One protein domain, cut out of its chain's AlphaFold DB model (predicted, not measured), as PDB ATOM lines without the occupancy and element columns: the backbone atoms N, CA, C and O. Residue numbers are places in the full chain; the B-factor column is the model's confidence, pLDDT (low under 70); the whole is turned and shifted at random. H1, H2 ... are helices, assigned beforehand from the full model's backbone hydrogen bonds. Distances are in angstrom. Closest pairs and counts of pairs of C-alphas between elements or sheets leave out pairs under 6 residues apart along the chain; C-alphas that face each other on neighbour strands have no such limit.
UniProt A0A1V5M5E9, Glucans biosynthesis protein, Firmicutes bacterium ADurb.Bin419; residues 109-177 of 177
ATOM      1  N   GLU A 109     110.074 160.818 133.230       75.25
ATOM      2  CA  GLU A 109     110.034 160.910 131.765       75.25
ATOM      3  C   GLU A 109     111.144 160.088 131.084       75.25
ATOM      4  O   GLU A 109     111.998 160.612 130.369       75.25
ATOM      5  N   SER A 110     111.167 158.769 131.287       83.75
ATOM      6  CA  SER A 110     112.076 157.919 130.506       83.75
ATOM      7  C   SER A 110     111.536 157.692 129.089       83.75
ATOM      8  O   SER A 110     110.323 157.590 128.879       83.75
ATOM      9  N   ARG A 111     112.435 157.546 128.101       82.44
ATOM     10  CA  ARG A 111     112.060 157.206 126.711       82.44
ATOM     11  C   ARG A 111     111.162 155.967 126.640       82.44
ATOM     12  O   ARG A 111     110.210 155.950 125.866       82.44
ATOM     13  N   MET A 112     111.435 154.970 127.483       80.62
ATOM     14  CA  MET A 112     110.644 153.743 127.570       80.62
ATOM     15  C   MET A 112     109.235 154.007 128.115       80.62
ATOM     16  O   MET A 112     108.261 153.615 127.480       80.62
ATOM     17  N   LEU A 113     109.098 154.714 129.243       81.62
ATOM     18  CA  LEU A 113     107.784 155.021 129.827       81.62
ATOM     19  C   LEU A 113     106.938 155.907 128.902       81.62
ATOM     20  O   LEU A 113     105.734 155.686 128.771       81.62
ATOM     21  N   LYS A 114     107.571 156.845 128.190       82.12
ATOM     22  CA  LYS A 114     106.908 157.655 127.160       82.12
ATOM     23  C   LYS A 114     106.389 156.789 126.010       82.12
ATOM     24  O   LYS A 114     105.235 156.942 125.618       82.12
ATOM     25  N   ALA A 115     107.195 155.847 125.517       81.00
ATOM     26  CA  ALA A 115     106.778 154.908 124.476       81.00
ATOM     27  C   ALA A 115     105.651 153.968 124.947       81.00
ATOM     28  O   ALA A 115     104.746 153.660 124.175       81.00
ATOM     29  N   ILE A 116     105.664 153.536 126.210       80.69
ATOM     30  CA  ILE A 116     104.589 152.718 126.786       80.69
ATOM     31  C   ILE A 116     103.288 153.521 126.874       80.69
ATOM     32  O   ILE A 116     102.255 153.075 126.375       80.69
ATOM     33  N   SER A 117     103.351 154.737 127.417       81.12
ATOM     34  CA  SER A 117     102.194 155.624 127.564       81.12
ATOM     35  C   SER A 117     101.541 155.967 126.219       81.12
ATOM     36  O   SER A 117     100.324 155.846 126.071       81.12
ATOM     37  N   GLN A 118     102.344 156.275 125.194       82.06
ATOM     38  CA  GLN A 118     101.862 156.623 123.849       82.06
ATOM     39  C   GLN A 118     101.105 155.501 123.123       82.06
ATOM     40  O   GLN A 118     100.405 155.788 122.153       82.06
ATOM     41  N   ASN A 119     101.262 154.247 123.554       83.38
ATOM     42  CA  ASN A 119     100.619 153.078 122.944       83.38
ATOM     43  C   ASN A 119      99.596 152.413 123.874       83.38
ATOM     44  O   ASN A 119      99.067 151.351 123.545       83.38
ATOM     45  N   SER A 120      99.312 153.018 125.028       82.06
ATOM     46  CA  SER A 120      98.406 152.462 126.037       82.06
ATOM     47  C   SER A 120      96.985 152.249 125.505       82.06
ATOM     48  O   SER A 120      96.402 151.196 125.748       82.06
ATOM     49  N   PHE A 121      96.460 153.187 124.709       81.31
ATOM     50  CA  PHE A 121      95.124 153.078 124.117       81.31
ATOM     51  C   PHE A 121      95.031 151.954 123.076       81.31
ATOM     52  O   PHE A 121      94.144 151.108 123.159       81.31
ATOM     53  N   GLY A 122      95.995 151.877 122.150       82.44
ATOM     54  CA  GLY A 122      96.077 150.771 121.192       82.44
ATOM     55  C   GLY A 122      96.189 149.423 121.901       82.44
ATOM     56  O   GLY A 122      95.416 148.511 121.622       82.44
ATOM     57  N   THR A 123      97.074 149.338 122.899       86.06
ATOM     58  CA  THR A 123      97.228 148.158 123.763       86.06
ATOM     59  C   THR A 123      95.901 147.769 124.419       86.06
ATOM     60  O   THR A 123      95.532 146.602 124.378       86.06
ATOM     61  N   TYR A 124      95.141 148.721 124.967       82.31
ATOM     62  CA  TYR A 124      93.836 148.463 125.584       82.31
ATOM     63  C   TYR A 124      92.801 147.899 124.601       82.31
ATOM     64  O   TYR A 124      92.021 147.034 124.976       82.31
ATOM     65  N   ILE A 125      92.793 148.311 123.337       81.81
ATOM     66  CA  ILE A 125      91.835 147.751 122.372       81.81
ATOM     67  C   ILE A 125      92.178 146.294 122.047       81.81
ATOM     68  O   ILE A 125      91.291 145.455 121.911       81.81
ATOM     69  N   ILE A 126      93.467 145.977 121.943       85.69
ATOM     70  CA  ILE A 126      93.902 144.697 121.384       85.69
ATOM     71  C   ILE A 126      94.396 143.676 122.404       85.69
ATOM     72  O   ILE A 126      94.561 142.517 122.034       85.69
ATOM     73  N   HIS A 127      94.611 144.057 123.668       86.25
ATOM     74  CA  HIS A 127      95.172 143.171 124.700       86.25
ATOM     75  C   HIS A 127      94.391 141.865 124.877       86.25
ATOM     76  O   HIS A 127      94.961 140.844 125.261       86.25
ATOM     77  N   MET A 128      93.097 141.877 124.557       85.31
ATOM     78  CA  MET A 128      92.233 140.713 124.678       85.31
ATOM     79  C   MET A 128      92.687 139.560 123.761       85.31
ATOM     80  O   MET A 128      92.661 138.407 124.188       85.31
ATOM     81  N   TYR A 129      93.206 139.844 122.555       87.75
ATOM     82  CA  TYR A 129      93.671 138.797 121.631       87.75
ATOM     83  C   TYR A 129      94.932 138.072 122.138       87.75
ATOM     84  O   TYR A 129      94.894 136.841 122.242       87.75
ATOM     85  N   PRO A 130      96.027 138.768 122.525       90.06
ATOM     86  CA  PRO A 130      97.172 138.115 123.152       90.06
ATOM     87  C   PRO A 130      96.824 137.362 124.423       90.06
ATOM     88  O   PRO A 130      97.372 136.286 124.637       90.06
ATOM     89  N   ILE A 131      95.914 137.889 125.250       89.00
ATOM     90  CA  ILE A 131      95.498 137.208 126.480       89.00
ATOM     91  C   ILE A 131      94.910 135.837 126.160       89.00
ATOM     92  O   ILE A 131      95.358 134.842 126.731       89.00
ATOM     93  N   PHE A 132      93.965 135.753 125.220       87.69
ATOM     94  CA  PHE A 132      93.388 134.464 124.837       87.69
ATOM     95  C   PHE A 132      94.429 133.514 124.255       87.69
ATOM     96  O   PHE A 132      94.476 132.353 124.661       87.69
ATOM     97  N   ALA A 133      95.291 134.002 123.360       88.69
ATOM     98  CA  ALA A 133      96.341 133.181 122.766       88.69
ATOM     99  C   ALA A 133      97.296 132.626 123.838       88.69
ATOM    100  O   ALA A 133      97.510 131.418 123.919       88.69
ATOM    101  N   VAL A 134      97.828 133.486 124.707       91.56
ATOM    102  CA  VAL A 134      98.768 133.095 125.765       91.56
ATOM    103  C   VAL A 134      98.122 132.120 126.744       91.56
ATOM    104  O   VAL A 134      98.731 131.103 127.077       91.56
ATOM    105  N   VAL A 135      96.893 132.379 127.197       89.50
ATOM    106  CA  VAL A 135      96.183 131.480 128.121       89.50
ATOM    107  C   VAL A 135      95.907 130.124 127.467       89.50
ATOM    108  O   VAL A 135      96.109 129.096 128.112       89.50
ATOM    109  N   PHE A 136      95.516 130.103 126.189       88.38
ATOM    110  CA  PHE A 136      95.320 128.868 125.429       88.38
ATOM    111  C   PHE A 136      96.618 128.056 125.334       88.38
ATOM    112  O   PHE A 136      96.655 126.905 125.770       88.38
ATOM    113  N   PHE A 137      97.712 128.661 124.862       89.19
ATOM    114  CA  PHE A 137      98.984 127.955 124.677       89.19
ATOM    115  C   PHE A 137      99.619 127.506 125.999       89.19
ATOM    116  O   PHE A 137     100.109 126.383 126.110       89.19
ATOM    117  N   THR A 138      99.565 128.338 127.039       88.75
ATOM    118  CA  THR A 138     100.067 127.961 128.374       88.75
ATOM    119  C   THR A 138      99.189 126.915 129.073       88.75
ATOM    120  O   THR A 138      99.626 126.289 130.045       88.75
ATOM    121  N   GLY A 139      97.974 126.671 128.569       87.56
ATOM    122  CA  GLY A 139      97.107 125.573 128.992       87.56
ATOM    123  C   GLY A 139      97.748 124.199 128.786       87.56
ATOM    124  O   GLY A 139      97.605 123.336 129.651       87.56
ATOM    125  N   PHE A 140      98.532 124.033 127.718       89.12
ATOM    126  CA  PHE A 140      99.214 122.776 127.382       89.12
ATOM    127  C   PHE A 140     100.513 122.546 128.162       89.12
ATOM    128  O   PHE A 140     101.051 121.442 128.151       89.12
ATOM    129  N   LEU A 141     101.029 123.566 128.853       89.31
ATOM    130  CA  LEU A 141     102.260 123.437 129.627       89.31
ATOM    131  C   LEU A 141     101.978 122.752 130.975       89.31
ATOM    132  O   LEU A 141     101.130 123.244 131.735       89.31
ATOM    133  N   PRO A 142     102.714 121.686 131.344       90.81
ATOM    134  CA  PRO A 142     102.572 121.001 132.629       90.81
ATOM    135  C   PRO A 142     103.272 121.777 133.763       90.81
ATOM    136  O   PRO A 142     104.089 121.241 134.503       90.81
ATOM    137  N   LEU A 143     102.985 123.075 133.882       89.81
ATOM    138  CA  LEU A 143     103.534 123.947 134.919       89.81
ATOM    139  C   LEU A 143     102.569 124.082 136.106       89.81
ATOM    140  O   LEU A 143     101.353 124.156 135.887       89.81
ATOM    141  N   PRO A 144     103.088 124.217 137.343       90.81
ATOM    142  CA  PRO A 144     102.287 124.611 138.498       90.81
ATOM    143  C   PRO A 144     101.606 125.971 138.285       90.81
ATOM    144  O   PRO A 144     102.070 126.802 137.498       90.81
ATOM    145  N   SER A 145     100.521 126.229 139.020       89.62
ATOM    146  CA  SER A 145      99.666 127.403 138.800       89.62
ATOM    147  C   SER A 145     100.411 128.736 138.920       89.62
ATOM    148  O   SER A 145     100.261 129.588 138.053       89.62
ATOM    149  N   ILE A 146     101.240 128.924 139.955       92.25
ATOM    150  CA  ILE A 146     101.903 130.216 140.216       92.25
ATOM    151  C   ILE A 146     102.897 130.591 139.098       92.25
ATOM    152  O   ILE A 146     102.729 131.661 138.508       92.25
ATOM    153  N   PRO A 147     103.882 129.742 138.729       91.25
ATOM    154  CA  PRO A 147     104.770 130.033 137.600       91.25
ATOM    155  C   PRO A 147     104.011 130.246 136.291       91.25
ATOM    156  O   PRO A 147     104.348 131.144 135.519       91.25
ATOM    157  N   LYS A 148     102.950 129.462 136.057       90.12
ATOM    158  CA  LYS A 148     102.106 129.602 134.869       90.12
ATOM    159  C   LYS A 148     101.457 130.987 134.805       90.12
ATOM    160  O   LYS A 148     101.535 131.630 133.763       90.12
ATOM    161  N   TYR A 149     100.893 131.479 135.908       89.00
ATOM    162  CA  TYR A 149     100.315 132.825 135.976       89.00
ATOM    163  C   TYR A 149     101.349 133.931 135.755       89.00
ATOM    164  O   TYR A 149     101.055 134.895 135.053       89.00
ATOM    165  N   LEU A 150     102.558 133.799 136.308       93.31
ATOM    166  CA  LEU A 150     103.624 134.784 136.095       93.31
ATOM    167  C   LEU A 150     104.042 134.853 134.621       93.31
ATOM    168  O   LEU A 150     104.149 135.943 134.062       93.31
ATOM    169  N   ILE A 151     104.206 133.696 133.974       92.56
ATOM    170  CA  ILE A 151     104.512 133.612 132.540       92.56
ATOM    171  C   ILE A 151     103.383 134.233 131.718       92.56
ATOM    172  O   ILE A 151     103.651 135.052 130.840       92.56
ATOM    173  N   GLN A 152     102.129 133.889 132.024       93.31
ATOM    174  CA  GLN A 152     100.968 134.475 131.358       93.31
ATOM    175  C   GLN A 152     100.963 135.999 131.504       93.31
ATOM    176  O   GLN A 152     100.856 136.698 130.503       93.31
ATOM    177  N   ALA A 153     101.144 136.531 132.715       91.75
ATOM    178  CA  ALA A 153     101.150 137.970 132.962       91.75
ATOM    179  C   ALA A 153     102.233 138.692 132.147       91.75
ATOM    180  O   ALA A 153     101.942 139.684 131.476       91.75
ATOM    181  N   ILE A 154     103.464 138.172 132.152       93.75
ATOM    182  CA  ILE A 154     104.591 138.766 131.421       93.75
ATOM    183  C   ILE A 154     104.339 138.724 129.908       93.75
ATOM    184  O   ILE A 154     104.439 139.754 129.239       93.75
ATOM    185  N   LEU A 155     103.970 137.560 129.364       93.88
ATOM    186  CA  LEU A 155     103.735 137.396 127.928       93.88
ATOM    187  C   LEU A 155     102.558 138.241 127.440       93.88
ATOM    188  O   LEU A 155     102.671 138.898 126.408       93.88
ATOM    189  N   CYS A 156     101.455 138.277 128.190       92.94
ATOM    190  CA  CYS A 156     100.297 139.098 127.855       92.94
ATOM    191  C   CYS A 156     100.672 140.578 127.773       92.94
ATOM    192  O   CYS A 156     100.297 141.236 126.805       92.94
ATOM    193  N   VAL A 157     101.432 141.104 128.740       90.31
ATOM    194  CA  VAL A 157     101.858 142.514 128.732       90.31
ATOM    195  C   VAL A 157     102.756 142.809 127.530       90.31
ATOM    196  O   VAL A 157     102.499 143.770 126.803       90.31
ATOM    197  N   ILE A 158     103.767 141.971 127.284       91.81
ATOM    198  CA  ILE A 158     104.724 142.168 126.185       91.81
ATOM    199  C   ILE A 158     104.019 142.114 124.828       91.81
ATOM    200  O   ILE A 158     104.203 143.009 124.004       91.81
ATOM    201  N   LEU A 159     103.193 141.093 124.596       92.19
ATOM    202  CA  LEU A 159     102.510 140.903 123.318       92.19
ATOM    203  C   LEU A 159     101.443 141.972 123.079       92.19
ATOM    204  O   LEU A 159     101.346 142.489 121.969       92.19
ATOM    205  N   SER A 160     100.683 142.349 124.109       91.06
ATOM    206  CA  SER A 160      99.668 143.402 123.985       91.06
ATOM    207  C   SER A 160     100.305 144.748 123.661       91.06
ATOM    208  O   SER A 160      99.843 145.447 122.762       91.06
ATOM    209  N   TRP A 161     101.392 145.106 124.348       89.81
ATOM    210  CA  TRP A 161     102.100 146.347 124.054       89.81
ATOM    211  C   TRP A 161     102.776 146.314 122.678       89.81
ATOM    212  O   TRP A 161     102.663 147.270 121.912       89.81
ATOM    213  N   GLY A 162     103.436 145.202 122.337       89.31
ATOM    214  CA  GLY A 162     104.136 145.033 121.064       89.31
ATOM    215  C   GLY A 162     103.197 145.113 119.862       89.31
ATOM    216  O   GLY A 162     103.472 145.841 118.908       89.31
ATOM    217  N   LEU A 163     102.048 144.442 119.921       87.25
ATOM    218  CA  LEU A 163     101.031 144.556 118.879       87.25
ATOM    219  C   LEU A 163     100.426 145.968 118.832       87.25
ATOM    220  O   LEU A 163     100.232 146.503 117.743       87.25
ATOM    221  N   GLY A 164     100.192 146.615 119.980       85.00
ATOM    222  CA  GLY A 164      99.681 147.987 120.030       85.00
ATOM    223  C   GLY A 164     100.643 148.971 119.360       85.00
ATOM    224  O   GLY A 164     100.230 149.832 118.583       85.00
ATOM    225  N   TYR A 165     101.942 148.779 119.590       84.88
ATOM    226  CA  TYR A 165     103.011 149.529 118.942       84.88
ATOM    227  C   TYR A 165     103.055 149.321 117.422       84.88
ATOM    228  O   TYR A 165     103.231 150.282 116.670       84.88
ATOM    229  N   LEU A 166     102.881 148.080 116.953       85.25
ATOM    230  CA  LEU A 166     102.853 147.761 115.523       85.25
ATOM    231  C   LEU A 166     101.636 148.374 114.824       85.25
ATOM    232  O   LEU A 166     101.781 148.960 113.752       85.25
ATOM    233  N   LEU A 167     100.459 148.315 115.449       82.19
ATOM    234  CA  LEU A 167      99.230 148.885 114.890       82.19
ATOM    235  C   LEU A 167      99.319 150.400 114.713       82.19
ATOM    236  O   LEU A 167      98.875 150.925 113.696       82.19
ATOM    237  N   LYS A 168      99.973 151.107 115.641       76.31
ATOM    238  CA  LYS A 168     100.195 152.556 115.521       76.31
ATOM    239  C   LYS A 168     101.081 152.940 114.328       76.31
ATOM    240  O   LYS A 168     101.017 154.070 113.847       76.31
ATOM    241  N   ARG A 169     101.905 152.012 113.828       78.00
ATOM    242  CA  ARG A 169     102.724 152.213 112.621       78.00
ATOM    243  C   ARG A 169     101.947 151.979 111.323       78.00
ATOM    244  O   ARG A 169     102.463 152.316 110.261       78.00
ATOM    245  N   MET A 170     100.728 151.441 111.383       81.00
ATOM    246  CA  MET A 170      99.886 151.274 110.201       81.00
ATOM    247  C   MET A 170      99.280 152.625 109.782       81.00
ATOM    248  O   MET A 170      98.720 153.332 110.624       81.00
ATOM    249  N   PRO A 171      99.338 152.988 108.488       64.50
ATOM    250  CA  PRO A 171      98.968 154.322 108.009       64.50
ATOM    251  C   PRO A 171      97.503 154.694 108.290       64.50
ATOM    252  O   PRO A 171      97.210 155.855 108.541       64.50
ATOM    253  N   VAL A 172      96.599 153.710 108.323       71.06
ATOM    254  CA  VAL A 172      95.162 153.922 108.574       71.06
ATOM    255  C   VAL A 172      94.867 154.212 110.052       71.06
ATOM    256  O   VAL A 172      94.011 155.031 110.370       71.06
ATOM    257  N   LEU A 173      95.588 153.562 110.970       65.12
ATOM    258  CA  LEU A 173      95.290 153.601 112.407       65.12
ATOM    259  C   LEU A 173      96.077 154.678 113.162       65.12
ATOM    260  O   LEU A 173      95.695 155.050 114.268       65.12
ATOM    261  N   LYS A 174      97.128 155.236 112.549       64.38
ATOM    262  CA  LYS A 174      97.957 156.308 113.122       64.38
ATOM    263  C   LYS A 174      97.167 157.572 113.496       64.38
ATOM    264  O   LYS A 174      97.596 158.316 114.372       64.38
ATOM    265  N   HIS A 175      96.043 157.834 112.828       60.97
ATOM    266  CA  HIS A 175      95.207 159.012 113.089       60.97
ATOM    267  C   HIS A 175      94.188 158.809 114.220       60.97
ATOM    268  O   HIS A 175      93.614 159.786 114.694       60.97
ATOM    269  N   ILE A 176      93.967 157.559 114.646       64.56
ATOM    270  CA  ILE A 176      92.970 157.180 115.658       64.56
ATOM    271  C   ILE A 176      93.649 156.745 116.975       64.56
ATOM    272  O   ILE A 176      93.065 156.934 118.041       64.56
ATOM    273  N   LEU A 177      94.868 156.179 116.913       57.62
ATOM    274  CA  LEU A 177      95.600 155.552 118.034       57.62
ATOM    275  C   LEU A 177      96.803 156.346 118.573       57.62
ATOM    276  O   LEU A 177      97.580 156.948 117.802       57.62
TER     277      LEU A 177
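What this domain is: This is residues 109 to 177 of the 177 residues of the protein "Glucans biosynthesis protein" of Firmicutes bacterium ADurb.Bin419 (UniProt A0A1V5M5E9). Long helix H4 and shorter H3 make a helical hairpin; near its far end H2 crosses H4, and residues 109 to 114 stick out sideways. The printed part has 69 residues with four named helices, H1 to H4 in chain order: all helix. It is loose, radius of gyration of the C-alphas 14.0 A, spanning 43 by 28 by 13 A.

Where its parts are: H4, residues 145 to 168, measures 34.3 A and ends at C-alpha 168 (100.195, 152.556, 115.521). H3 is residues 128 to 139, 16.5 A; H2, 120 to 126, 10.1 A; H1, 111 to 118, 10.6 A, from C-alpha 111 (112.060, 157.206, 126.711).

How they stand to each other: H3 and H4, a hairpin, touch, closest C-alphas Ile 131 and Cys 156 at 5.3 A, opposite ways at a shallow tilt of 33 degrees, only just short of steep. H4 touches H2 with residues 160 to 168 of H4 alone, closest C-alphas Thr 123 and Gly 164 at 4.5 A, about perpendicular at 75 degrees. H1 is close but not clearly touching H4. In all four helices every O i to N i+4 pair is within hydrogen-bond range.

The domain as a whole: The printed part has no cut; its three links between helices are tight. pLDDT is under 70 at residues 171 and 173 to 177.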